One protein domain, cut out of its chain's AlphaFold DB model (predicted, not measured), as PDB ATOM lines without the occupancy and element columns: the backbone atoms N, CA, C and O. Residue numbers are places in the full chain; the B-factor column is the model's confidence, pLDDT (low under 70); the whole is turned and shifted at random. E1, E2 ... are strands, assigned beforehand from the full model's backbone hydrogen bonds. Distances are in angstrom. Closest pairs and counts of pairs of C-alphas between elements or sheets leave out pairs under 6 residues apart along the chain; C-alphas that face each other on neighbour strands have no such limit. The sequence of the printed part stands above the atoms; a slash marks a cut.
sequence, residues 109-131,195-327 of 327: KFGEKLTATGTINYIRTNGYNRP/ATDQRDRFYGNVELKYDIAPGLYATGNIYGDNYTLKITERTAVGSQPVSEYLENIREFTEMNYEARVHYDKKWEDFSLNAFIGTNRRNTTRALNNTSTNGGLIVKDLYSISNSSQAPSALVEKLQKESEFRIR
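AT A GLANCE: This is residues 109 to 131 and 195 to 327 of the 327 residues of a protein of Sphingobacterium daejeonense (UniProt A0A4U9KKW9). Six long strands lie side by side in one twisted antiparallel ribbon, E1 to E6 in chain order, with loop 292 to 311 at one end. The printed part has 156 residues, no named helix, and is all strand. It is extended, a rod of 80 by 29 by 26 A, radius of gyration of the C-alphas 24.8 A.

HOW THE PARTS SIT: Edge strand E1, residues 114 to 128, is antiparallel to E2, residues 195 to 213; N 121 and O 203 are within hydrogen-bond range, 2.8 A. A meander, each strand the antiparallel neighbour of the one before, runs from E2 through E3, residues 216 to 235, E4, residues 244 to 266, and E5, residues 271 to 291, to edge strand E6, residues 312 to 326. Its hairpins have, for instance, N 204 and O 224, N 225 and O 254, N 255 and O 282, and N 283 and O 321 within range, each 2.9 A. E4 bends by 55 degrees at residue 261.

IN THESE COORDINATES: E1 begins at C-alpha 114 (216.226, 213.769, 154.977) and spans 46.6 A; E2 57.8 A, E3 62.1 A, E4 66.8 A, E5 61.8 A, E6 43.9 A, ending at C-alpha 326 (230.796, 231.893, 147.692).

THE WHOLE: The farthest C-alphas, Glu 268 and Val 298, are 81.6 A apart. Residues 132 to 194 are cut out, C-alphas 131 and 195 being 8.2 A apart. E5 to E6 is a long link. No printed residue is under pLDDT 70.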
ATOM      1  N   LYS A 109     218.993 208.109 158.004       97.75
ATOM      2  CA  LYS A 109     217.988 208.536 157.032       97.75
ATOM      3  C   LYS A 109     216.637 208.682 157.734       97.75
ATOM      4  O   LYS A 109     216.057 207.705 158.201       97.75
ATOM      5  N   PHE A 110     216.121 209.900 157.777       96.25
ATOM      6  CA  PHE A 110     214.786 210.218 158.261       96.25
ATOM      7  C   PHE A 110     213.805 210.190 157.080       96.25
ATOM      8  O   PHE A 110     213.597 211.191 156.387       96.25
ATOM      9  N   GLY A 111     213.214 209.019 156.832       93.88
ATOM     10  CA  GLY A 111     212.369 208.783 155.658       93.88
ATOM     11  C   GLY A 111     213.164 208.852 154.349       93.88
ATOM     12  O   GLY A 111     214.364 208.585 154.325       93.88
ATOM     13  N   GLU A 112     212.499 209.217 153.253       94.31
ATOM     14  CA  GLU A 112     213.118 209.227 151.916       94.31
ATOM     15  C   GLU A 112     213.908 210.503 151.602       94.31
ATOM     16  O   GLU A 112     214.752 210.491 150.711       94.31
ATOM     17  N   LYS A 113     213.623 211.611 152.303       96.81
ATOM     18  CA  LYS A 113     214.089 212.947 151.902       96.81
ATOM     19  C   LYS A 113     215.162 213.558 152.785       96.81
ATOM     20  O   LYS A 113     215.830 214.478 152.340       96.81
ATOM     21  N   LEU A 114     215.310 213.127 154.035       98.19
ATOM     22  CA  LEU A 114     216.226 213.769 154.977       98.19
ATOM     23  C   LEU A 114     217.293 212.774 155.421       98.19
ATOM     24  O   LEU A 114     216.982 211.693 155.902       98.19
ATOM     25  N   THR A 115     218.561 213.147 155.290       98.50
ATOM     26  CA  THR A 115     219.698 212.390 155.821       98.50
ATOM     27  C   THR A 115     220.486 213.280 156.772       98.50
ATOM     28  O   THR A 115     220.762 214.432 156.447       98.50
ATOM     29  N   ALA A 116     220.852 212.756 157.938       98.38
ATOM     30  CA  ALA A 116     221.762 213.404 158.870       98.38
ATOM     31  C   ALA A 116     223.015 212.551 159.059       98.38
ATOM     32  O   ALA A 116     222.930 211.359 159.367       98.38
ATOM     33  N   THR A 117     224.182 213.173 158.934       98.56
ATOM     34  CA  THR A 117     225.477 212.535 159.168       98.56
ATOM     35  C   THR A 117     226.250 213.346 160.194       98.56
ATOM     36  O   THR A 117     226.398 214.553 160.056       98.56
ATOM     37  N   GLY A 118     226.744 212.693 161.238       98.56
ATOM     38  CA  GLY A 118     227.496 213.326 162.312       98.56
ATOM     39  C   GLY A 118     228.780 212.573 162.616       98.56
ATOM     40  O   GLY A 118     228.788 211.342 162.682       98.56
ATOM     41  N   THR A 119     229.863 213.310 162.842       98.62
ATOM     42  CA  THR A 119     231.118 212.767 163.363       98.62
ATOM     43  C   THR A 119     231.593 213.592 164.549       98.62
ATOM     44  O   THR A 119     231.455 214.813 164.561       98.62
ATOM     45  N   ILE A 120     232.152 212.931 165.558       98.62
ATOM     46  CA  ILE A 120     232.853 213.582 166.662       98.62
ATOM     47  C   ILE A 120     234.062 212.745 167.051       98.62
ATOM     48  O   ILE A 120     233.987 211.521 167.170       98.62
ATOM     49  N   ASN A 121     235.186 213.419 167.239       98.75
ATOM     50  CA  ASN A 121     236.466 212.821 167.550       98.75
ATOM     51  C   ASN A 121     237.060 213.552 168.745       98.75
ATOM     52  O   ASN A 121     237.107 214.781 168.763       98.75
ATOM     53  N   TYR A 122     237.558 212.789 169.705       98.75
ATOM     54  CA  TYR A 122     238.419 213.267 170.769       98.75
ATOM     55  C   TYR A 122     239.809 212.666 170.587       98.75
ATOM     56  O   TYR A 122     239.950 211.454 170.407       98.75
ATOM     57  N   ILE A 123     240.838 213.506 170.641       98.88
ATOM     58  CA  ILE A 123     242.233 213.085 170.585       98.88
ATOM     59  C   ILE A 123     242.983 213.699 171.758       98.88
ATOM     60  O   ILE A 123     243.072 214.921 171.863       98.88
ATOM     61  N   ARG A 124     243.609 212.847 172.574       98.81
ATOM     62  CA  ARG A 124     244.658 213.254 173.513       98.81
ATOM     63  C   ARG A 124     246.008 212.802 172.991       98.81
ATOM     64  O   ARG A 124     246.202 211.615 172.741       98.81
ATOM     65  N   THR A 125     246.935 213.738 172.828       98.81
ATOM     66  CA  THR A 125     248.335 213.456 172.489       98.81
ATOM     67  C   THR A 125     249.218 213.927 173.632       98.81
ATOM     68  O   THR A 125     249.163 215.101 173.969       98.81
ATOM     69  N   ASN A 126     250.028 213.037 174.194       98.75
ATOM     70  CA  ASN A 126     251.080 213.360 175.150       98.75
ATOM     71  C   ASN A 126     252.427 213.109 174.469       98.75
ATOM     72  O   ASN A 126     252.649 212.022 173.933       98.75
ATOM     73  N   GLY A 127     253.303 214.102 174.437       98.50
ATOM     74  CA  GLY A 127     254.706 213.951 174.082       98.50
ATOM     75  C   GLY A 127     255.573 214.106 175.317       98.50
ATOM     76  O   GLY A 127     255.407 215.050 176.087       98.50
ATOM     77  N   TYR A 128     256.501 213.177 175.485       98.50
ATOM     78  CA  TYR A 128     257.554 213.268 176.474       98.50
ATOM     79  C   TYR A 128     258.885 213.441 175.750       98.50
ATOM     80  O   TYR A 128     259.265 212.621 174.913       98.50
ATOM     81  N   ASN A 129     259.555 214.541 176.065       97.06
ATOM     82  CA  ASN A 129     260.912 214.893 175.685       97.06
ATOM     83  C   ASN A 129     261.199 214.761 174.187       97.06
ATOM     84  O   ASN A 129     262.175 214.145 173.758       97.06
ATOM     85  N   ARG A 130     260.298 215.302 173.359       94.94
ATOM     86  CA  ARG A 130     260.511 215.309 171.911       94.94
ATOM     87  C   ARG A 130     261.778 216.116 171.602       94.94
ATOM     88  O   ARG A 130     261.893 217.234 172.095       94.94
ATOM     89  N   PRO A 131     262.706 215.582 170.790       93.12
ATOM     90  CA  PRO A 131     263.982 216.242 170.551       93.12
ATOM     91  C   PRO A 131     263.790 217.577 169.833       93.12
ATOM     92  O   PRO A 131     263.080 217.645 168.824       93.12
ATOM     93  N   ALA A 195     261.511 218.407 177.977       97.31
ATOM     94  CA  ALA A 195     260.312 219.011 177.397       97.31
ATOM     95  C   ALA A 195     259.106 218.066 177.523       97.31
ATOM     96  O   ALA A 195     259.243 216.863 177.344       97.31
ATOM     97  N   THR A 196     257.901 218.565 177.784       98.31
ATOM     98  CA  THR A 196     256.668 217.766 177.670       98.31
ATOM     99  C   THR A 196     255.570 218.563 176.997       98.31
ATOM    100  O   THR A 196     255.441 219.759 177.237       98.31
ATOM    101  N   ASP A 197     254.748 217.898 176.190       98.44
ATOM    102  CA  ASP A 197     253.562 218.499 175.591       98.44
ATOM    103  C   ASP A 197     252.322 217.628 175.785       98.44
ATOM    104  O   ASP A 197     252.375 216.405 175.672       98.44
ATOM    105  N   GLN A 198     251.181 218.261 176.036       98.75
ATOM    106  CA  GLN A 198     249.873 217.620 176.038       98.75
ATOM    107  C   GLN A 198     248.921 218.425 175.160       98.75
ATOM    108  O   GLN A 198     248.738 219.624 175.363       98.75
ATOM    109  N   ARG A 199     248.262 217.749 174.216       98.75
ATOM    110  CA  ARG A 199     247.188 218.320 173.404       98.75
ATOM    111  C   ARG A 199     245.899 217.538 173.562       98.75
ATOM    112  O   ARG A 199     245.849 216.362 173.201       98.75
ATOM    113  N   ASP A 200     244.861 218.231 173.998       98.81
ATOM    114  CA  ASP A 200     243.475 217.778 173.977       98.81
ATOM    115  C   ASP A 200     242.770 218.435 172.792       98.81
ATOM    116  O   ASP A 200     242.798 219.657 172.672       98.81
ATOM    117  N   ARG A 201     242.176 217.640 171.895       98.75
ATOM    118  CA  ARG A 201     241.480 218.134 170.701       98.75
ATOM    119  C   ARG A 201     240.128 217.459 170.528       98.75
ATOM    120  O   ARG A 201     240.057 216.230 170.532       98.75
ATOM    121  N   PHE A 202     239.096 218.258 170.290       98.69
ATOM    122  CA  PHE A 202     237.778 217.818 169.852       98.69
ATOM    123  C   PHE A 202     237.520 218.341 168.449       98.69
ATOM    124  O   PHE A 202     237.649 219.536 168.211       98.69
ATOM    125  N   TYR A 203     237.137 217.473 167.520       98.69
ATOM    126  CA  TYR A 203     236.721 217.924 166.196       98.69
ATOM    127  C   TYR A 203     235.694 216.992 165.576       98.69
ATOM    128  O   TYR A 203     235.640 215.794 165.868       98.69
ATOM    129  N   GLY A 204     234.879 217.541 164.694       98.56
ATOM    130  CA  GLY A 204     233.782 216.812 164.094       98.56
ATOM    131  C   GLY A 204     232.902 217.707 163.252       98.56
ATOM    132  O   GLY A 204     233.199 218.885 163.037       98.56
ATOM    133  N   ASN A 205     231.810 217.135 162.775       98.62
ATOM    134  CA  ASN A 205     230.841 217.865 161.985       98.62
ATOM    135  C   ASN A 205     229.446 217.255 162.100       98.62
ATOM    136  O   ASN A 205     229.295 216.082 162.445       98.62
ATOM    137  N   VAL A 206     228.440 218.051 161.760       98.62
ATOM    138  CA  VAL A 206     227.066 217.597 161.542       98.62
ATOM    139  C   VAL A 206     226.608 218.125 160.192       98.62
ATOM    140  O   VAL A 206     226.602 219.333 159.969       98.62
ATOM    141  N   GLU A 207     226.215 217.217 159.309       98.62
ATOM    142  CA  GLU A 207     225.637 217.504 158.004       98.62
ATOM    143  C   GLU A 207     224.173 217.073 157.963       98.62
ATOM    144  O   GLU A 207     223.819 215.970 158.382       98.62
ATOM    145  N   LEU A 208     223.331 217.943 157.415       98.62
ATOM    146  CA  LEU A 208     221.956 217.651 157.046       98.62
ATOM    147  C   LEU A 208     221.835 217.750 155.529       98.62
ATOM    148  O   LEU A 208     222.173 218.784 154.957       98.62
ATOM    149  N   LYS A 209     221.312 216.705 154.893       98.50
ATOM    150  CA  LYS A 209     220.966 216.662 153.470       98.50
ATOM    151  C   LYS A 209     219.457 216.527 153.321       98.50
ATOM    152  O   LYS A 209     218.877 215.597 153.875       98.50
ATOM    153  N   TYR A 210     218.842 217.405 152.535       98.56
ATOM    154  CA  TYR A 210     217.423 217.349 152.198       98.56
ATOM    155  C   TYR A 210     217.222 217.216 150.685       98.56
ATOM    156  O   TYR A 210     217.582 218.117 149.926       98.56
ATOM    157  N   ASP A 211     216.646 216.099 150.249       98.31
ATOM    158  CA  ASP A 211     216.271 215.822 148.865       98.31
ATOM    159  C   ASP A 211     214.952 216.541 148.528       98.31
ATOM    160  O   ASP A 211     213.868 216.178 148.992       98.31
ATOM    161  N   ILE A 212     215.056 217.600 147.721       98.00
ATOM    162  CA  ILE A 212     213.949 218.503 147.373       98.00
ATOM    163  C   ILE A 212     213.118 217.896 146.238       98.00
ATOM    164  O   ILE A 212     211.889 217.820 146.326       98.00
ATOM    165  N   ALA A 213     213.794 217.451 145.179       97.12
ATOM    166  CA  ALA A 213     213.218 216.822 143.993       97.12
ATOM    167  C   ALA A 213     214.237 215.839 143.379       97.12
ATOM    168  O   ALA A 213     215.407 215.879 143.759       97.12
ATOM    169  N   PRO A 214     213.849 214.968 142.426       95.25
ATOM    170  CA  PRO A 214     214.802 214.093 141.746       95.25
ATOM    171  C   PRO A 214     215.973 214.883 141.150       95.25
ATOM    172  O   PRO A 214     215.786 215.726 140.270       95.25
ATOM    173  N   GLY A 215     217.171 214.614 141.667       95.38
ATOM    174  CA  GLY A 215     218.399 215.297 141.281       95.38
ATOM    175  C   GLY A 215     218.606 216.688 141.885       95.38
ATOM    176  O   GLY A 215     219.604 217.307 141.570       95.38
ATOM    177  N   LEU A 216     217.727 217.199 142.752       98.25
ATOM    178  CA  LEU A 216     217.889 218.491 143.431       98.25
ATOM    179  C   LEU A 216     217.881 218.293 144.950       98.25
ATOM    180  O   LEU A 216     216.870 217.871 145.514       98.25
ATOM    181  N   TYR A 217     218.970 218.654 145.624       98.50
ATOM    182  CA  TYR A 217     219.075 218.540 147.080       98.50
ATOM    183  C   TYR A 217     219.855 219.702 147.696       98.50
ATOM    184  O   TYR A 217     220.703 220.318 147.054       98.50
ATOM    185  N   ALA A 218     219.573 220.002 148.960       98.56
ATOM    186  CA  ALA A 218     220.311 220.987 149.742       98.56
ATOM    187  C   ALA A 218     221.098 220.301 150.861       98.56
ATOM    188  O   ALA A 218     220.626 219.322 151.440       98.56
ATOM    189  N   THR A 219     222.279 220.825 151.185       98.44
ATOM    190  CA  THR A 219     223.076 220.391 152.336       98.44
ATOM    191  C   THR A 219     223.426 221.570 153.227       98.44
ATOM    192  O   THR A 219     223.877 222.599 152.723       98.44
ATOM    193  N   GLY A 220     223.290 221.403 154.538       98.56
ATOM    194  CA  GLY A 220     223.856 222.298 155.544       98.56
ATOM    195  C   GLY A 220     224.853 221.531 156.401       98.56
ATOM    196  O   GLY A 220     224.517 220.457 156.891       98.56
ATOM    197  N   ASN A 221     226.061 222.058 156.584       98.25
ATOM    198  CA  ASN A 221     227.109 221.409 157.362       98.25
ATOM    199  C   ASN A 221     227.733 222.391 158.358       98.25
ATOM    200  O   ASN A 221     228.046 223.534 158.018       98.25
ATOM    201  N   ILE A 222     227.887 221.940 159.600       98.50
ATOM    202  CA  ILE A 222     228.583 222.662 160.660       98.50
ATOM    203  C   ILE A 222     229.774 221.814 161.078       98.50
ATOM    204  O   ILE A 222     229.595 220.702 161.569       98.50
ATOM    205  N   TYR A 223     230.972 222.363 160.932       98.44
ATOM    206  CA  TYR A 223     232.215 221.768 161.403       98.44
ATOM    207  C   TYR A 223     232.687 222.510 162.650       98.44
ATOM    208  O   TYR A 223     232.584 223.738 162.729       98.44
ATOM    209  N   GLY A 224     233.227 221.765 163.605       98.50
ATOM    210  CA  GLY A 224     233.875 222.309 164.790       98.50
ATOM    211  C   GLY A 224     235.227 221.647 165.001       98.50
ATOM    212  O   GLY A 224     235.361 220.436 164.824       98.50
ATOM    213  N   ASP A 225     236.216 222.438 165.391       98.62
ATOM    214  CA  ASP A 225     237.536 221.978 165.805       98.62
ATOM    215  C   ASP A 225     238.027 222.854 166.951       98.62
ATOM    216  O   ASP A 225     238.048 224.078 166.848       98.62
ATOM    217  N   ASN A 226     238.407 222.240 168.059       98.44
ATOM    218  CA  ASN A 226     238.974 222.931 169.197       98.44
ATOM    219  C   ASN A 226     240.132 222.123 169.763       98.44
ATOM    220  O   ASN A 226     240.034 220.901 169.893       98.44
ATOM    221  N   TYR A 227     241.211 222.803 170.139       98.62
ATOM    222  CA  TYR A 227     242.252 222.191 170.946       98.62
ATOM    223  C   TYR A 227     242.844 223.146 171.973       98.62
ATOM    224  O   TYR A 227     242.944 224.353 171.748       98.62
ATOM    225  N   THR A 228     243.349 222.545 173.046       98.56
ATOM    226  CA  THR A 228     244.297 223.161 173.971       98.56
ATOM    227  C   THR A 228     245.592 222.365 173.916       98.56
ATOM    228  O   THR A 228     245.582 221.140 174.049       98.56
ATOM    229  N   LEU A 229     246.708 223.048 173.682       98.62
ATOM    230  CA  LEU A 229     248.057 222.493 173.702       98.62
ATOM    231  C   LEU A 229     248.834 223.167 174.828       98.62
ATOM    232  O   LEU A 229     249.051 224.373 174.777       98.62
ATOM    233  N   LYS A 230     249.264 222.384 175.815       98.50
ATOM    234  CA  LYS A 230     250.199 222.807 176.854       98.50
ATOM    235  C   LYS A 230     251.573 222.229 176.538       98.50
ATOM    236  O   LYS A 230     251.684 221.021 176.359       98.50
ATOM    237  N   ILE A 231     252.592 223.071 176.485       98.25
ATOM    238  CA  ILE A 231     254.000 222.695 176.350       98.25
ATOM    239  C   ILE A 231     254.712 223.220 177.589       98.25
ATOM    240  O   ILE A 231     254.494 224.363 177.983       98.25
ATOM    241  N   THR A 232     255.543 222.397 178.207       98.06
ATOM    242  CA  THR A 232     256.450 222.822 179.269       98.06
ATOM    243  C   THR A 232     257.854 222.397 178.910       98.06
ATOM    244  O   THR A 232     258.071 221.236 178.561       98.06
ATOM    245  N   GLU A 233     258.802 223.305 179.032       97.31
ATOM    246  CA  GLU A 233     260.211 223.042 178.773       97.31
ATOM    247  C   GLU A 233     261.008 223.433 180.005       97.31
ATOM    248  O   GLU A 233     260.640 224.356 180.739       97.31
ATOM    249  N   ARG A 234     262.089 222.705 180.263       96.62
ATOM    250  CA  ARG A 234     262.997 223.039 181.347       96.62
ATOM    251  C   ARG A 234     264.442 222.899 180.914       96.62
ATOM    252  O   ARG A 234     264.789 221.983 180.173       96.62
ATOM    253  N   THR A 235     265.270 223.758 181.478       97.94
ATOM    254  CA  THR A 235     266.721 223.734 181.360       97.94
ATOM    255  C   THR A 235     267.300 223.687 182.767       97.94
ATOM    256  O   THR A 235     267.032 224.568 183.588       97.94
ATOM    257  N   ALA A 236     268.079 222.653 183.064       97.94
ATOM    258  CA  ALA A 236     268.619 222.413 184.393       97.94
ATOM    259  C   ALA A 236     269.728 223.409 184.761       97.94
ATOM    260  O   ALA A 236     270.483 223.879 183.905       97.94
ATOM    261  N   VAL A 237     269.878 223.691 186.059       97.56
ATOM    262  CA  VAL A 237     271.030 224.443 186.584       97.56
ATOM    263  C   VAL A 237     272.313 223.653 186.314       97.56
ATOM    264  O   VAL A 237     272.420 222.494 186.714       97.56
ATOM    265  N   GLY A 238     273.285 224.286 185.656       95.62
ATOM    266  CA  GLY A 238     274.538 223.649 185.219       95.62
ATOM    267  C   GLY A 238     274.563 223.237 183.742       95.62
ATOM    268  O   GLY A 238     275.585 222.724 183.283       95.62
ATOM    269  N   SER A 239     273.473 223.477 183.009       97.81
ATOM    270  CA  SER A 239     273.453 223.431 181.541       97.81
ATOM    271  C   SER A 239     274.254 224.591 180.938       97.81
ATOM    272  O   SER A 239     274.522 225.591 181.606       97.81
ATOM    273  N   GLN A 240     274.609 224.471 179.663       96.62
ATOM    274  CA  GLN A 240     275.216 225.530 178.863       96.62
ATOM    275  C   GLN A 240     274.297 226.755 178.723       96.62
ATOM    276  O   GLN A 240     274.757 227.869 178.991       96.62
ATOM    277  N   PRO A 241     273.023 226.611 178.300       96.38
ATOM    278  CA  PRO A 241     272.068 227.711 178.367       96.38
ATOM    279  C   PRO A 241     271.730 228.065 179.820       96.38
ATOM    280  O   PRO A 241     271.825 227.240 180.730       96.38
ATOM    281  N   VAL A 242     271.278 229.304 180.027       97.12
ATOM    282  CA  VAL A 242     270.752 229.745 181.324       97.12
ATOM    283  C   VAL A 242     269.596 228.828 181.734       97.12
ATOM    284  O   VAL A 242     268.706 228.554 180.932       97.12
ATOM    285  N   SER A 243     269.610 228.350 182.981       97.94
ATOM    286  CA  SER A 243     268.539 227.500 183.510       97.94
ATOM    287  C   SER A 243     267.183 228.192 183.394       97.94
ATOM    288  O   SER A 243     267.062 229.369 183.734       97.94
ATOM    289  N   GLU A 244     266.159 227.458 182.989       97.69
ATOM    290  CA  GLU A 244     264.852 228.030 182.684       97.69
ATOM    291  C   GLU A 244     263.742 227.018 182.976       97.69
ATOM    292  O   GLU A 244     263.935 225.806 182.877       97.69
ATOM    293  N   TYR A 245     262.565 227.526 183.324       98.12
ATOM    294  CA  TYR A 245     261.304 226.821 183.166       98.12
ATOM    295  C   TYR A 245     260.369 227.663 182.300       98.12
ATOM    296  O   TYR A 245     260.150 228.843 182.585       98.12
ATOM    297  N   LEU A 246     259.813 227.046 181.263       96.94
ATOM    298  CA  LEU A 246     258.893 227.655 180.312       96.94
ATOM    299  C   LEU A 246     257.581 226.874 180.291       96.94
ATOM    300  O   LEU A 246     257.565 225.645 180.319       96.94
ATOM    301  N   GLU A 247     256.473 227.600 180.197       97.62
ATOM    302  CA  GLU A 247     255.138 227.065 179.965       97.62
ATOM    303  C   GLU A 247     254.454 227.839 178.830       97.62
ATOM    304  O   GLU A 247     254.320 229.063 178.877       97.62
ATOM    305  N   ASN A 248     253.987 227.105 177.822       97.00
ATOM    306  CA  ASN A 248     253.268 227.624 176.672       97.00
ATOM    307  C   ASN A 248     251.894 226.956 176.568       97.00
ATOM    308  O   ASN A 248     251.800 225.741 176.406       97.00
ATOM    309  N   ILE A 249     250.825 227.742 176.631       97.56
ATOM    310  CA  ILE A 249     249.450 227.281 176.450       97.56
ATOM    311  C   ILE A 249     248.904 227.913 175.175       97.56
ATOM    312  O   ILE A 249     248.848 229.136 175.044       97.56
ATOM    313  N   ARG A 250     248.489 227.068 174.231       97.56
ATOM    314  CA  ARG A 250     247.855 227.473 172.975       97.56
ATOM    315  C   ARG A 250     246.434 226.964 172.942       97.56
ATOM    316  O   ARG A 250     246.211 225.761 173.073       97.56
ATOM    317  N   GLU A 251     245.501 227.861 172.690       97.75
ATOM    318  CA  GLU A 251     244.094 227.535 172.519       97.75
ATOM    319  C   GLU A 251     243.664 227.903 171.107       97.75
ATOM    320  O   GLU A 251     244.029 228.952 170.569       97.75
ATOM    321  N   PHE A 252     242.886 227.021 170.496       97.88
ATOM    322  CA  PHE A 252     242.375 227.192 169.149       97.88
ATOM    323  C   PHE A 252     240.935 226.717 169.099       97.88
ATOM    324  O   PHE A 252     240.632 225.627 169.578       97.88
ATOM    325  N   THR A 253     240.072 227.502 168.466       98.12
ATOM    326  CA  THR A 253     238.706 227.107 168.133       98.12
ATOM    327  C   THR A 253     238.393 227.559 166.721       98.12
ATOM    328  O   THR A 253     238.567 228.729 166.392       98.12
ATOM    329  N   GLU A 254     237.875 226.661 165.902       98.25
ATOM    330  CA  GLU A 254     237.366 226.948 164.574       98.25
ATOM    331  C   GLU A 254     235.953 226.395 164.431       98.25
ATOM    332  O   GLU A 254     235.688 225.228 164.716       98.25
ATOM    333  N   MET A 255     235.049 227.255 163.972       98.25
ATOM    334  CA  MET A 255     233.701 226.885 163.566       98.25
ATOM    335  C   MET A 255     233.544 227.208 162.091       98.25
ATOM    336  O   MET A 255     233.788 228.343 161.671       98.25
ATOM    337  N   ASN A 256     233.116 226.226 161.310       98.00
ATOM    338  CA  ASN A 256     232.891 226.392 159.887       98.00
ATOM    339  C   ASN A 256     231.439 226.049 159.545       98.00
ATOM    340  O   ASN A 256     230.944 224.995 159.933       98.00
ATOM    341  N   TYR A 257     230.759 226.942 158.836       98.12
ATOM    342  CA  TYR A 257     229.357 226.817 158.454       98.12
ATOM    343  C   TYR A 257     229.271 226.801 156.938       98.12
ATOM    344  O   TYR A 257     229.777 227.703 156.273       98.12
ATOM    345  N   GLU A 258     228.620 225.791 156.386       98.12
ATOM    346  CA  GLU A 258     228.511 225.590 154.952       98.12
ATOM    347  C   GLU A 258     227.061 225.305 154.569       98.12
ATOM    348  O   GLU A 258     226.393 224.488 155.198       98.12
ATOM    349  N   ALA A 259     226.577 225.975 153.527       98.44
ATOM    350  CA  ALA A 259     225.278 225.699 152.931       98.44
ATOM    351  C   ALA A 259     225.448 225.565 151.420       98.44
ATOM    352  O   ALA A 259     226.072 226.419 150.791       98.44
ATOM    353  N   ARG A 260     224.910 224.493 150.837       98.38
ATOM    354  CA  ARG A 260     225.002 224.202 149.402       98.38
ATOM    355  C   ARG A 260     223.662 223.733 148.859       98.38
ATOM    356  O   ARG A 260     222.927 223.023 149.543       98.38
ATOM    357  N   VAL A 261     223.384 224.081 147.612       98.56
ATOM    358  CA  VAL A 261     222.312 223.498 146.803       98.56
ATOM    359  C   VAL A 261     222.962 222.808 145.618       98.56
ATOM    360  O   VAL A 261     223.781 223.410 144.929       98.56
ATOM    361  N   HIS A 262     222.606 221.551 145.399       98.44
ATOM    362  CA  HIS A 262     223.163 220.687 144.371       98.44
ATOM    363  C   HIS A 262     222.086 220.285 143.368       98.44
ATOM    364  O   HIS A 262     220.963 219.958 143.759       98.44
ATOM    365  N   TYR A 263     222.463 220.252 142.093       98.19
ATOM    366  CA  TYR A 263     221.707 219.649 141.009       98.19
ATOM    367  C   TYR A 263     222.549 218.556 140.343       98.19
ATOM    368  O   TYR A 263     223.559 218.854 139.709       98.19
ATOM    369  N   ASP A 264     222.138 217.303 140.500       97.25
ATOM    370  CA  ASP A 264     222.758 216.123 139.907       97.25
ATOM    371  C   ASP A 264     221.710 215.349 139.103       97.25
ATOM    372  O   ASP A 264     220.807 214.719 139.662       97.25
ATOM    373  N   LYS A 265     221.795 215.431 137.774       96.50
ATOM    374  CA  LYS A 265     220.866 214.742 136.881       96.50
ATOM    375  C   LYS A 265     221.594 214.093 135.719       96.50
ATOM    376  O   LYS A 265     222.380 214.729 135.018       96.50
ATOM    377  N   LYS A 266     221.251 212.830 135.478       96.44
ATOM    378  CA  LYS A 266     221.674 212.056 134.314       96.44
ATOM    379  C   LYS A 266     220.498 211.868 133.351       96.44
ATOM    380  O   LYS A 266     219.421 211.438 133.757       96.44
ATOM    381  N   TRP A 267     220.730 212.201 132.090       94.38
ATOM    382  CA  TRP A 267     219.940 211.832 130.914       94.38
ATOM    383  C   TRP A 267     220.665 210.695 130.167       94.38
ATOM    384  O   TRP A 267     221.696 210.225 130.646       94.38
ATOM    385  N   GLU A 268     220.146 210.226 129.029       95.50
ATOM    386  CA  GLU A 268     220.749 209.096 128.294       95.50
ATOM    387  C   GLU A 268     222.219 209.359 127.939       95.50
ATOM    388  O   GLU A 268     223.106 208.661 128.435       95.50
ATOM    389  N   ASP A 269     222.477 210.433 127.190       96.88
ATOM    390  CA  ASP A 269     223.819 210.755 126.687       96.88
ATOM    391  C   ASP A 269     224.538 211.851 127.487       96.88
ATOM    392  O   ASP A 269     225.698 212.168 127.223       96.88
ATOM    393  N   PHE A 270     223.861 212.468 128.461       95.38
ATOM    394  CA  PHE A 270     224.368 213.649 129.160       95.38
ATOM    395  C   PHE A 270     224.176 213.562 130.673       95.38
ATOM    396  O   PHE A 270     223.189 213.020 131.162       95.38
ATOM    397  N   SER A 271     225.092 214.155 131.433       96.00
ATOM    398  CA  SER A 271     224.966 214.324 132.882       96.00
ATOM    399  C   SER A 271     225.352 215.739 133.284       96.00
ATOM    400  O   SER A 271     226.392 216.235 132.851       96.00
ATOM    401  N   LEU A 272     224.556 216.356 134.151       96.56
ATOM    402  CA  LEU A 272     224.855 217.641 134.771       96.56
ATOM    403  C   LEU A 272     225.038 217.444 136.272       96.56
ATOM    404  O   LEU A 272     224.107 217.018 136.950       96.56
ATOM    405  N   ASN A 273     226.213 217.817 136.771       97.56
ATOM    406  CA  ASN A 273     226.475 218.006 138.189       97.56
ATOM    407  C   ASN A 273     226.854 219.476 138.394       97.56
ATOM    408  O   ASN A 273     227.855 219.950 137.859       97.56
ATOM    409  N   ALA A 274     226.012 220.203 139.112       97.25
ATOM    410  CA  ALA A 274     226.217 221.605 139.435       97.25
ATOM    411  C   ALA A 274     225.872 221.843 140.903       97.25
ATOM    412  O   ALA A 274     225.021 221.162 141.476       97.25
ATOM    413  N   PHE A 275     226.509 222.829 141.521       98.00
ATOM    414  CA  PHE A 275     226.123 223.292 142.844       98.00
ATOM    415  C   PHE A 275     226.388 224.786 142.983       98.00
ATOM    416  O   PHE A 275     227.184 225.354 142.240       98.00
ATOM    417  N   ILE A 276     225.717 225.400 143.948       98.19
ATOM    418  CA  ILE A 276     226.032 226.736 144.447       98.19
ATOM    419  C   ILE A 276     226.087 226.665 145.965       98.19
ATOM    420  O   ILE A 276     225.291 225.956 146.589       98.19
ATOM    421  N   GLY A 277     227.028 227.372 146.578       97.56
ATOM    422  CA  GLY A 277     227.176 227.334 148.022       97.56
ATOM    423  C   GLY A 277     227.813 228.562 148.639       97.56
ATOM    424  O   GLY A 277     228.467 229.378 147.992       97.56
ATOM    425  N   THR A 278     227.630 228.665 149.947       97.75
ATOM    426  CA  THR A 278     228.251 229.674 150.793       97.75
ATOM    427  C   THR A 278     228.959 229.011 151.964       97.75
ATOM    428  O   THR A 278     228.551 227.952 152.451       97.75
ATOM    429  N   ASN A 279     230.040 229.638 152.407       97.50
ATOM    430  CA  ASN A 279     230.846 229.178 153.514       97.50
ATOM    431  C   ASN A 279     231.238 230.350 154.415       97.50
ATOM    432  O   ASN A 279     231.662 231.399 153.924       97.50
ATOM    433  N   ARG A 280     231.136 230.152 155.730       97.38
ATOM    434  CA  ARG A 280     231.650 231.070 156.744       97.38
ATOM    435  C   ARG A 280     232.524 230.312 157.731       97.38
ATOM    436  O   ARG A 280     232.029 229.430 158.428       97.38
ATOM    437  N   ARG A 281     233.773 230.738 157.875       97.69
ATOM    438  CA  ARG A 281     234.713 230.213 158.866       97.69
ATOM    439  C   ARG A 281     235.001 231.268 159.920       97.69
ATOM    440  O   ARG A 281     235.355 232.386 159.568       97.69
ATOM    441  N   ASN A 282     234.877 230.903 161.190       97.69
ATOM    442  CA  ASN A 282     235.271 231.731 162.321       97.69
ATOM    443  C   ASN A 282     236.380 231.013 163.092       97.69
ATOM    444  O   ASN A 282     236.163 229.897 163.562       97.69
ATOM    445  N   THR A 283     237.521 231.668 163.277       97.62
ATOM    446  CA  THR A 283     238.666 231.114 164.007       97.62
ATOM    447  C   THR A 283     238.983 232.010 165.197       97.62
ATOM    448  O   THR A 283     238.984 233.234 165.082       97.62
ATOM    449  N   THR A 284     239.218 231.409 166.359       97.31
ATOM    450  CA  THR A 284     239.685 232.084 167.570       97.31
ATOM    451  C   THR A 284     240.969 231.433 168.059       97.31
ATOM    452  O   THR A 284     241.058 230.205 168.095       97.31
ATOM    453  N   ARG A 285     241.959 232.245 168.431       96.38
ATOM    454  CA  ARG A 285     243.253 231.781 168.948       96.38
ATOM    455  C   ARG A 285     243.627 232.540 170.210       96.38
ATOM    456  O   ARG A 285     243.400 233.745 170.276       96.38
ATOM    457  N   ALA A 286     244.217 231.844 171.173       95.12
ATOM    458  CA  ALA A 286     244.885 232.460 172.310       95.12
ATOM    459  C   ALA A 286     246.243 231.793 172.537       95.12
ATOM    460  O   ALA A 286     246.403 230.586 172.334       95.12
ATOM    461  N   LEU A 287     247.213 232.600 172.956       94.88
ATOM    462  CA  LEU A 287     248.549 232.156 173.319       94.88
ATOM    463  C   LEU A 287     248.902 232.765 174.669       94.88
ATOM    464  O   LEU A 287     248.880 233.984 174.832       94.88
ATOM    465  N   ASN A 288     249.267 231.910 175.613       95.19
ATOM    466  CA  ASN A 288     249.911 232.310 176.849       95.19
ATOM    467  C   ASN A 288     251.300 231.677 176.886       95.19
ATOM    468  O   ASN A 288     251.422 230.454 176.863       95.19
ATOM    469  N   ASN A 289     252.336 232.503 176.897       95.38
ATOM    470  CA  ASN A 289     253.715 232.068 177.007       95.38
ATOM    471  C   ASN A 289     254.330 232.684 178.259       95.38
ATOM    472  O   ASN A 289     254.394 233.907 178.374       95.38
ATOM    473  N   THR A 290     254.793 231.849 179.176       96.88
ATOM    474  CA  THR A 290     255.427 232.290 180.418       96.88
ATOM    475  C   THR A 290     256.744 231.571 180.602       96.88
ATOM    476  O   THR A 290     256.819 230.368 180.368       96.88
ATOM    477  N   SER A 291     257.769 232.282 181.050       97.19
ATOM    478  CA  SER A 291     259.027 231.655 181.434       97.19
ATOM    479  C   SER A 291     259.698 232.377 182.594       97.19
ATOM    480  O   SER A 291     259.448 233.555 182.870       97.19
ATOM    481  N   THR A 292     260.540 231.646 183.312       98.00
ATOM    482  CA  THR A 292     261.480 232.235 184.268       98.00
ATOM    483  C   THR A 292     262.489 233.121 183.543       98.00
ATOM    484  O   THR A 292     262.805 232.890 182.382       98.00
ATOM    485  N   ASN A 293     263.049 234.102 184.240       96.75
ATOM    486  CA  ASN A 293     264.011 235.043 183.693       96.75
ATOM    487  C   ASN A 293     265.267 235.112 184.573       96.75
ATOM    488  O   ASN A 293     265.183 235.149 185.803       96.75
ATOM    489  N   GLY A 294     266.438 235.149 183.936       96.06
ATOM    490  CA  GLY A 294     267.731 235.269 184.612       96.06
ATOM    491  C   GLY A 294     268.185 234.030 185.393       96.06
ATOM    492  O   GLY A 294     269.081 234.149 186.226       96.06
ATOM    493  N   GLY A 295     267.587 232.860 185.157       96.94
ATOM    494  CA  GLY A 295     267.936 231.622 185.854       96.94
ATOM    495  C   GLY A 295     266.865 231.123 186.828       96.94
ATOM    496  O   GLY A 295     265.860 231.792 187.078       96.94
ATOM    497  N   LEU A 296     267.128 229.947 187.401       97.75
ATOM    498  CA  LEU A 296     266.372 229.360 188.504       97.75
ATOM    499  C   LEU A 296     267.060 229.686 189.835       97.75
ATOM    500  O   LEU A 296     268.283 229.574 189.930       97.75
ATOM    501  N   ILE A 297     266.287 230.033 190.869       97.31
ATOM    502  CA  ILE A 297     266.833 230.309 192.213       97.31
ATOM    503  C   ILE A 297     267.221 228.998 192.905       97.31
ATOM    504  O   ILE A 297     268.333 228.845 193.406       97.31
ATOM    505  N   VAL A 298     266.287 228.048 192.947       96.62
ATOM    506  CA  VAL A 298     266.468 226.736 193.579       96.62
ATOM    507  C   VAL A 298     266.704 225.677 192.505       96.62
ATOM    508  O   VAL A 298     265.886 225.513 191.600       96.62
ATOM    509  N   LYS A 299     267.812 224.934 192.611       94.56
ATOM    510  CA  LYS A 299     268.116 223.804 191.720       94.56
ATOM    511  C   LYS A 299     266.999 222.751 191.787       94.56
ATOM    512  O   LYS A 299     266.460 222.486 192.857       94.56
ATOM    513  N   ASP A 300     266.660 222.177 190.635       93.25
ATOM    514  CA  ASP A 300     265.651 221.119 190.455       93.25
ATOM    515  C   ASP A 300     264.196 221.491 190.822       93.25
ATOM    516  O   ASP A 300     263.305 220.641 190.762       93.25
ATOM    517  N   LEU A 301     263.917 222.767 191.117       96.50
ATOM    518  CA  LEU A 301     262.561 223.292 191.294       96.50
ATOM    519  C   LEU A 301     262.095 224.006 190.016       96.50
ATOM    520  O   LEU A 301     262.465 225.143 189.741       96.50
ATOM    521  N   TYR A 302     261.252 223.351 189.224       97.00
ATOM    522  CA  TYR A 302     260.789 223.889 187.943       97.00
ATOM    523  C   TYR A 302     259.406 224.528 188.084       97.00
ATOM    524  O   TYR A 302     258.378 223.857 188.001       97.00
ATOM    525  N   SER A 303     259.389 225.834 188.339       96.50
ATOM    526  CA  SER A 303     258.174 226.645 188.402       96.50
ATOM    527  C   SER A 303     258.460 228.079 187.964       96.50
ATOM    528  O   SER A 303     259.562 228.588 188.152       96.50
ATOM    529  N   ILE A 304     257.442 228.771 187.443       96.31
ATOM    530  CA  ILE A 304     257.549 230.193 187.065       96.31
ATOM    531  C   ILE A 304     257.926 231.068 188.276       96.31
ATOM    532  O   ILE A 304     258.633 232.060 188.136       96.31
ATOM    533  N   SER A 305     257.492 230.683 189.480       96.19
ATOM    534  CA  SER A 305     257.831 231.378 190.727       96.19
ATOM    535  C   SER A 305     259.287 231.208 191.164       96.19
ATOM    536  O   SER A 305     259.762 232.013 191.957       96.19
ATOM    537  N   ASN A 306     260.005 230.203 190.655       96.75
ATOM    538  CA  ASN A 306     261.418 229.972 190.960       96.75
ATOM    539  C   ASN A 306     262.355 230.783 190.040       96.75
ATOM    540  O   ASN A 306     263.468 230.364 189.740       96.75
ATOM    541  N   SER A 307     261.883 231.929 189.558       96.88
ATOM    542  CA  SER A 307     262.597 232.814 188.642       96.88
ATOM    543  C   SER A 307     263.528 233.758 189.401       96.88
ATOM    544  O   SER A 307     263.086 234.428 190.332       96.88
ATOM    545  N   SER A 308     264.790 233.867 188.981       95.69
ATOM    546  CA  SER A 308     265.769 234.782 189.595       95.69
ATOM    547  C   SER A 308     265.424 236.264 189.414       95.69
ATOM    548  O   SER A 308     265.818 237.103 190.222       95.69
ATOM    549  N   GLN A 309     264.697 236.599 188.349       96.06
ATOM    550  CA  GLN A 309     264.189 237.942 188.063       96.06
ATOM    551  C   GLN A 309     262.672 237.911 187.853       96.06
ATOM    552  O   GLN A 309     262.057 236.845 187.872       96.06
ATOM    553  N   ALA A 310     262.051 239.073 187.620       94.38
ATOM    554  CA  ALA A 310     260.644 239.133 187.231       94.38
ATOM    555  C   ALA A 310     260.394 238.215 186.009       94.38
ATOM    556  O   ALA A 310     261.071 238.397 184.989       94.38
ATOM    557  N   PRO A 311     259.477 237.228 186.107       93.12
ATOM    558  CA  PRO A 311     259.196 236.300 185.018       93.12
ATOM    559  C   PRO A 311     258.734 237.011 183.749       93.12
ATOM    560  O   PRO A 311     258.079 238.054 183.806       93.12
ATOM    561  N   SER A 312     259.037 236.410 182.602       92.00
ATOM    562  CA  SER A 312     258.527 236.869 181.316       92.00
ATOM    563  C   SER A 312     257.132 236.299 181.083       92.00
ATOM    564  O   SER A 312     256.887 235.115 181.319       92.00
ATOM    565  N   ALA A 313     256.215 237.138 180.606       89.75
ATOM    566  CA  ALA A 313     254.884 236.723 180.195       89.75
ATOM    567  C   ALA A 313     254.497 237.441 178.900       89.75
ATOM    568  O   ALA A 313     254.420 238.670 178.853       89.75
ATOM    569  N   LEU A 314     254.218 236.665 177.857       85.69
ATOM    570  CA  LEU A 314     253.597 237.129 176.627       85.69
ATOM    571  C   LEU A 314     252.208 236.503 176.534       85.69
ATOM    572  O   LEU A 314     252.064 235.292 176.380       85.69
ATOM    573  N   VAL A 315     251.188 237.352 176.598       80.56
ATOM    574  CA  VAL A 315     249.796 236.951 176.398       80.56
ATOM    575  C   VAL A 315     249.305 237.592 175.111       80.56
ATOM    576  O   VAL A 315     249.081 238.805 175.063       80.56
ATOM    577  N   GLU A 316     249.109 236.792 174.066       78.50
ATOM    578  CA  GLU A 316     248.359 237.260 172.904       78.50
ATOM    579  C   GLU A 316     246.869 237.140 173.212       78.50
ATOM    580  O   GLU A 316     246.331 236.051 173.434       78.50
ATOM    581  N   LYS A 317     246.199 238.298 173.253       71.56
ATOM    582  CA  LYS A 317     244.745 238.377 173.424       71.56
ATOM    583  C   LYS A 317     244.041 237.574 172.330       71.56
ATOM    584  O   LYS A 317     244.542 237.491 171.213       71.56
ATOM    585  N   LEU A 318     242.842 237.078 172.651       76.56
ATOM    586  CA  LEU A 318     241.945 236.366 171.735       76.56
ATOM    587  C   LEU A 318     241.891 237.037 170.353       76.56
ATOM    588  O   LEU A 318     241.224 238.059 170.180       76.56
ATOM    589  N   GLN A 319     242.570 236.444 169.374       79.06
ATOM    590  CA  GLN A 319     242.490 236.853 167.976       79.06
ATOM    591  C   GLN A 319     241.268 236.188 167.361       79.06
ATOM    592  O   GLN A 319     241.105 234.976 167.491       79.06
ATOM    593  N   LYS A 320     240.402 236.975 166.718       85.25
ATOM    594  CA  LYS A 320     239.203 236.489 166.031       85.25
ATOM    595  C   LYS A 320     239.302 236.816 164.553       85.25
ATOM    596  O   LYS A 320     239.416 237.981 164.188       85.25
ATOM    597  N   GLU A 321     239.187 235.792 163.725       85.75
ATOM    598  CA  GLU A 321     239.172 235.910 162.273       85.75
ATOM    599  C   GLU A 321     237.850 235.364 161.741       85.75
ATOM    600  O   GLU A 321     237.289 234.400 162.272       85.75
ATOM    601  N   SER A 322     237.307 236.008 160.712       84.69
ATOM    602  CA  SER A 322     236.112 235.546 160.013       84.69
ATOM    603  C   SER A 322     236.348 235.635 158.516       84.69
ATOM    604  O   SER A 322     236.674 236.699 158.000       84.69
ATOM    605  N   GLU A 323     236.157 234.521 157.822       84.31
ATOM    606  CA  GLU A 323     236.256 234.439 156.369       84.31
ATOM    607  C   GLU A 323     234.918 234.017 155.778       84.31
ATOM    608  O   GLU A 323     234.234 233.144 156.317       84.31
ATOM    609  N   PHE A 324     234.567 234.617 154.643       81.75
ATOM    610  CA  PHE A 324     233.360 234.300 153.892       81.75
ATOM    611  C   PHE A 324     233.712 233.982 152.442       81.75
ATOM    612  O   PHE A 324     234.530 234.672 151.832       81.75
ATOM    613  N   ARG A 325     233.111 232.926 151.891       83.62
ATOM    614  CA  ARG A 325     233.334 232.488 150.507       83.62
ATOM    615  C   ARG A 325     232.010 232.086 149.859       83.62
ATOM    616  O   ARG A 325     231.148 231.503 150.515       83.62
ATOM    617  N   ILE A 326     231.877 232.370 148.566       76.19
ATOM    618  CA  ILE A 326     230.796 231.893 147.692       76.19
ATOM    619  C   ILE A 326     231.446 231.014 146.619       76.19
ATOM    620  O   ILE A 326     232.544 231.342 146.159       76.19
ATOM    621  N   ARG A 327     230.823 229.885 146.277       75.50
ATOM    622  CA  ARG A 327     231.300 228.945 145.254       75.50
ATOM    623  C   ARG A 327     230.185 228.523 144.323       75.50
ATOM    624  O   ARG A 327     229.053 228.341 144.832       75.50
TER     625      ARG A 327